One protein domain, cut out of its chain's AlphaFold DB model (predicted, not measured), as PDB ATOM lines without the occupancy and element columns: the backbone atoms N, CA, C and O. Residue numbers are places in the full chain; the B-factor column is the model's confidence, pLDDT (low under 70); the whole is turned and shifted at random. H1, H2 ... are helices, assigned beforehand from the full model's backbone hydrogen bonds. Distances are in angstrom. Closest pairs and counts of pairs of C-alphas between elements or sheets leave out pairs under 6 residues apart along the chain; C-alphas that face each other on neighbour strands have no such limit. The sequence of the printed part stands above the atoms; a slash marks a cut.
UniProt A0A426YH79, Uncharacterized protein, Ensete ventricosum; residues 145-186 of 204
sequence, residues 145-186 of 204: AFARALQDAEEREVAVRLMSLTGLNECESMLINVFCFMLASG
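What this domain is: This is residues 145 to 186 of the 204 residues of an uncharacterized protein of Ensete ventricosum (UniProt A0A426YH79). Two helices, H1 and the shorter H2, follow each other end to end as a wide-open V, with a tight link at the corner and nothing packed in between. The printed part has 42 residues, with two named helices in the order H1, H2 and no named strand; the class is all helix. It is extended, a rod in outline, with a radius of gyration of the C-alphas of 17.7 A and spans of 56 by 18 by 6 A.

How they stand to each other: The longest helix is H1, residues 145 to 165. H2, residues 168 to 184, follows it, and the two meet only through their link. Residues 145 to 186 stand free: no C-alphas 8 or more apart along the chain are within 10 A of each other. In H1 every O i to N i+4 pair is within hydrogen-bond range; in H2, 12 of 13 are.

Where its parts are: H1 measures 29.8 A from C-alpha 145 at (91.347, -35.722, 74.276) to C-alpha 165 at (99.243, -50.298, 49.453). H2 measures 24.1 A and ends with C-alpha 184 at (124.936, -39.022, 34.288).

The domain as a whole: The two C-alphas farthest apart, those of Phe 146 and Gly 186, are 55.8 A apart. The printed part has no cut. Its mean pLDDT is 72.1, and residues 167 to 186 are under 70.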
ATOM      1  N   ALA A 145      89.936 -35.549  74.617       80.25
ATOM      2  CA  ALA A 145      91.347 -35.722  74.276       80.25
ATOM      3  C   ALA A 145      91.714 -37.206  74.107       80.25
ATOM      4  O   ALA A 145      92.447 -37.557  73.182       80.25
ATOM      5  N   PHE A 146      91.161 -38.079  74.952       76.56
ATOM      6  CA  PHE A 146      91.323 -39.527  74.853       76.56
ATOM      7  C   PHE A 146      90.668 -40.097  73.585       76.56
ATOM      8  O   PHE A 146      91.298 -40.880  72.875       76.56
ATOM      9  N   ALA A 147      89.456 -39.646  73.237       86.25
ATOM     10  CA  ALA A 147      88.794 -40.046  71.994       86.25
ATOM     11  C   ALA A 147      89.589 -39.619  70.747       86.25
ATOM     12  O   ALA A 147      89.771 -40.424  69.833       86.25
ATOM     13  N   ARG A 148      90.136 -38.391  70.730       86.06
ATOM     14  CA  ARG A 148      91.033 -37.945  69.649       86.06
ATOM     15  C   ARG A 148      92.318 -38.764  69.581       86.06
ATOM     16  O   ARG A 148      92.741 -39.108  68.488       86.06
ATOM     17  N   ALA A 149      92.927 -39.102  70.717       85.56
ATOM     18  CA  ALA A 149      94.157 -39.891  70.733       85.56
ATOM     19  C   ALA A 149      93.958 -41.303  70.153       85.56
ATOM     20  O   ALA A 149      94.841 -41.800  69.453       85.56
ATOM     21  N   LEU A 150      92.803 -41.931  70.412       87.38
ATOM     22  CA  LEU A 150      92.465 -43.241  69.853       87.38
ATOM     23  C   LEU A 150      92.228 -43.155  68.335       87.38
ATOM     24  O   LEU A 150      92.792 -43.942  67.579       87.38
ATOM     25  N   GLN A 151      91.490 -42.136  67.885       87.12
ATOM     26  CA  GLN A 151      91.232 -41.892  66.464       87.12
ATOM     27  C   GLN A 151      92.509 -41.535  65.676       87.12
ATOM     28  O   GLN A 151      92.727 -42.062  64.586       87.12
ATOM     29  N   ASP A 152      93.387 -40.692  66.227       88.06
ATOM     30  CA  ASP A 152      94.660 -40.309  65.596       88.06
ATOM     31  C   ASP A 152      95.632 -41.501  65.499       88.06
ATOM     32  O   ASP A 152      96.393 -41.622  64.530       88.06
ATOM     33  N   ALA A 153      95.627 -42.396  66.496       84.88
ATOM     34  CA  ALA A 153      96.428 -43.617  66.466       84.88
ATOM     35  C   ALA A 153      95.973 -44.558  65.336       84.88
ATOM     36  O   ALA A 153      96.815 -45.086  64.603       84.88
ATOM     37  N   GLU A 154      94.660 -44.705  65.148       84.19
ATOM     38  CA  GLU A 154      94.068 -45.488  64.060       84.19
ATOM     39  C   GLU A 154      94.311 -44.844  62.682       84.19
ATOM     40  O   GLU A 154      94.746 -45.528  61.751       84.19
ATOM     41  N   GLU A 155      94.133 -43.525  62.537       87.06
ATOM     42  CA  GLU A 155      94.412 -42.813  61.278       87.06
ATOM     43  C   GLU A 155      95.872 -42.960  60.848       87.06
ATOM     44  O   GLU A 155      96.162 -43.146  59.661       87.06
ATOM     45  N   ARG A 156      96.809 -42.930  61.801       84.81
ATOM     46  CA  ARG A 156      98.231 -43.124  61.508       84.81
ATOM     47  C   ARG A 156      98.523 -44.530  60.994       84.81
ATOM     48  O   ARG A 156      99.336 -44.682  60.080       84.81
ATOM     49  N   GLU A 157      97.877 -45.552  61.545       84.19
ATOM     50  CA  GLU A 157      98.029 -46.924  61.064       84.19
ATOM     51  C   GLU A 157      97.430 -47.100  59.659       84.19
ATOM     52  O   GLU A 157      98.065 -47.690  58.778       84.19
ATOM     53  N   VAL A 158      96.248 -46.529  59.413       89.06
ATOM     54  CA  VAL A 158      95.594 -46.540  58.098       89.06
ATOM     55  C   VAL A 158      96.437 -45.802  57.061       89.06
ATOM     56  O   VAL A 158      96.612 -46.309  55.955       89.06
ATOM     57  N   ALA A 159      97.020 -44.654  57.410       85.31
ATOM     58  CA  ALA A 159      97.895 -43.895  56.523       85.31
ATOM     59  C   ALA A 159      99.159 -44.682  56.146       85.31
ATOM     60  O   ALA A 159      99.539 -44.701  54.975       85.31
ATOM     61  N   VAL A 160      99.783 -45.381  57.102       83.62
ATOM     62  CA  VAL A 160     100.942 -46.248  56.830       83.62
ATOM     63  C   VAL A 160     100.547 -47.390  55.902       83.62
ATOM     64  O   VAL A 160     101.201 -47.594  54.877       83.62
ATOM     65  N   ARG A 161      99.449 -48.092  56.211       84.00
ATOM     66  CA  ARG A 161      98.943 -49.191  55.378       84.00
ATOM     67  C   ARG A 161      98.595 -48.702  53.972       84.00
ATOM     68  O   ARG A 161      99.002 -49.342  53.005       84.00
ATOM     69  N   LEU A 162      97.938 -47.550  53.835       80.69
ATOM     70  CA  LEU A 162      97.597 -46.929  52.554       80.69
ATOM     71  C   LEU A 162      98.848 -46.516  51.775       80.69
ATOM     72  O   LEU A 162      98.906 -46.755  50.574       80.69
ATOM     73  N   MET A 163      99.875 -45.969  52.426       71.12
ATOM     74  CA  MET A 163     101.144 -45.609  51.783       71.12
ATOM     75  C   MET A 163     101.900 -46.844  51.269       71.12
ATOM     76  O   MET A 163     102.479 -46.808  50.185       71.12
ATOM     77  N   SER A 164     101.840 -47.964  51.996       71.25
ATOM     78  CA  SER A 164     102.356 -49.249  51.514       71.25
ATOM     79  C   SER A 164     101.496 -49.881  50.410       71.25
ATOM     80  O   SER A 164     102.050 -50.479  49.493       71.25
ATOM     81  N   LEU A 165     100.164 -49.725  50.447       71.12
ATOM     82  CA  LEU A 165      99.243 -50.298  49.453       71.12
ATOM     83  C   LEU A 165      99.202 -49.499  48.140       71.12
ATOM     84  O   LEU A 165      98.958 -50.060  47.077       71.12
ATOM     85  N   THR A 166      99.429 -48.186  48.208       72.06
ATOM     86  CA  THR A 166      99.406 -47.277  47.048       72.06
ATOM     87  C   THR A 166     100.658 -47.372  46.176       72.06
ATOM     88  O   THR A 166     100.727 -46.694  45.154       72.06
ATOM     89  N   GLY A 167     101.633 -48.228  46.519       60.19
ATOM     90  CA  GLY A 167     102.724 -48.623  45.617       60.19
ATOM     91  C   GLY A 167     103.661 -47.492  45.169       60.19
ATOM     92  O   GLY A 167     104.479 -47.692  44.272       60.19
ATOM     93  N   LEU A 168     103.595 -46.305  45.784       55.66
ATOM     94  CA  LEU A 168     104.415 -45.151  45.386       55.66
ATOM     95  C   LEU A 168     105.924 -45.378  45.592       55.66
ATOM     96  O   LEU A 168     106.734 -44.735  44.930       55.66
ATOM     97  N   ASN A 169     106.304 -46.349  46.426       55.88
ATOM     98  CA  ASN A 169     107.703 -46.741  46.623       55.88
ATOM     99  C   ASN A 169     108.341 -47.382  45.371       55.88
ATOM    100  O   ASN A 169     109.565 -47.379  45.237       55.88
ATOM    101  N   GLU A 170     107.551 -47.901  44.427       54.53
ATOM    102  CA  GLU A 170     108.076 -48.535  43.209       54.53
ATOM    103  C   GLU A 170     108.286 -47.518  42.072       54.53
ATOM    104  O   GLU A 170     109.270 -47.606  41.331       54.53
ATOM    105  N   CYS A 171     107.436 -46.488  41.982       52.44
ATOM    106  CA  CYS A 171     107.543 -45.431  40.971       52.44
ATOM    107  C   CYS A 171     108.652 -44.412  41.275       52.44
ATOM    108  O   CYS A 171     109.308 -43.945  40.342       52.44
ATOM    109  N   GLU A 172     108.914 -44.094  42.547       54.28
ATOM    110  CA  GLU A 172     110.041 -43.225  42.914       54.28
ATOM    111  C   GLU A 172     111.386 -43.872  42.585       54.28
ATOM    112  O   GLU A 172     112.288 -43.191  42.101       54.28
ATOM    113  N   SER A 173     111.516 -45.195  42.733       55.97
ATOM    114  CA  SER A 173     112.744 -45.901  42.355       55.97
ATOM    115  C   SER A 173     113.022 -45.810  40.848       55.97
ATOM    116  O   SER A 173     114.162 -45.572  40.443       55.97
ATOM    117  N   MET A 174     111.996 -45.922  39.995       58.50
ATOM    118  CA  MET A 174     112.156 -45.778  38.545       58.50
ATOM    119  C   MET A 174     112.404 -44.321  38.148       58.50
ATOM    120  O   MET A 174     113.270 -44.061  37.315       58.50
ATOM    121  N   LEU A 175     111.710 -43.363  38.769       60.94
ATOM    122  CA  LEU A 175     111.902 -41.936  38.503       60.94
ATOM    123  C   LEU A 175     113.288 -41.454  38.946       60.94
ATOM    124  O   LEU A 175     113.940 -40.737  38.192       60.94
ATOM    125  N   ILE A 176     113.784 -41.903  40.100       68.06
ATOM    126  CA  ILE A 176     115.132 -41.586  40.590       68.06
ATOM    127  C   ILE A 176     116.193 -42.248  39.708       68.06
ATOM    128  O   ILE A 176     117.147 -41.577  39.323       68.06
ATOM    129  N   ASN A 177     116.026 -43.512  39.299       63.69
ATOM    130  CA  ASN A 177     116.981 -44.171  38.399       63.69
ATOM    131  C   ASN A 177     117.027 -43.521  37.007       63.69
ATOM    132  O   ASN A 177     118.112 -43.303  36.470       63.69
ATOM    133  N   VAL A 178     115.877 -43.151  36.433       68.50
ATOM    134  CA  VAL A 178     115.813 -42.444  35.141       68.50
ATOM    135  C   VAL A 178     116.418 -41.043  35.255       68.50
ATOM    136  O   VAL A 178     117.179 -40.631  34.380       68.50
ATOM    137  N   PHE A 179     116.151 -40.322  36.346       67.38
ATOM    138  CA  PHE A 179     116.707 -38.989  36.580       67.38
ATOM    139  C   PHE A 179     118.223 -39.031  36.827       67.38
ATOM    140  O   PHE A 179     118.965 -38.238  36.248       67.38
ATOM    141  N   CYS A 180     118.710 -40.005  37.601       64.88
ATOM    142  CA  CYS A 180     120.138 -40.253  37.799       64.88
ATOM    143  C   CYS A 180     120.839 -40.665  36.494       64.88
ATOM    144  O   CYS A 180     121.926 -40.163  36.212       64.88
ATOM    145  N   PHE A 181     120.219 -41.508  35.663       67.00
ATOM    146  CA  PHE A 181     120.762 -41.893  34.355       67.00
ATOM    147  C   PHE A 181     120.813 -40.709  33.372       67.00
ATOM    148  O   PHE A 181     121.805 -40.532  32.661       67.00
ATOM    149  N   MET A 182     119.785 -39.855  33.364       65.12
ATOM    150  CA  MET A 182     119.727 -38.635  32.547       65.12
ATOM    151  C   MET A 182     120.757 -37.581  32.979       65.12
ATOM    152  O   MET A 182     121.381 -36.950  32.124       65.12
ATOM    153  N   LEU A 183     120.981 -37.426  34.289       64.44
ATOM    154  CA  LEU A 183     122.028 -36.556  34.837       64.44
ATOM    155  C   LEU A 183     123.434 -37.080  34.518       64.44
ATOM    156  O   LEU A 183     124.301 -36.296  34.137       64.44
ATOM    157  N   ALA A 184     123.653 -38.395  34.611       63.12
ATOM    158  CA  ALA A 184     124.936 -39.022  34.288       63.12
ATOM    159  C   ALA A 184     125.256 -38.998  32.782       63.12
ATOM    160  O   ALA A 184     126.419 -38.891  32.401       63.12
ATOM    161  N   SER A 185     124.231 -39.045  31.925       61.19
ATOM    162  CA  SER A 185     124.387 -39.002  30.462       61.19
ATOM    163  C   SER A 185     124.519 -37.578  29.901       61.19
ATOM    164  O   SER A 185     124.720 -37.406  28.700       61.19
ATOM    165  N   GLY A 186     124.406 -36.542  30.743       57.69
ATOM    166  CA  GLY A 186     124.613 -35.149  30.339       57.69
ATOM    167  C   GLY A 186     123.563 -34.595  29.365       57.69
ATOM    168  O   GLY A 186     123.789 -33.544  28.761       57.69
TER     169      GLY A 186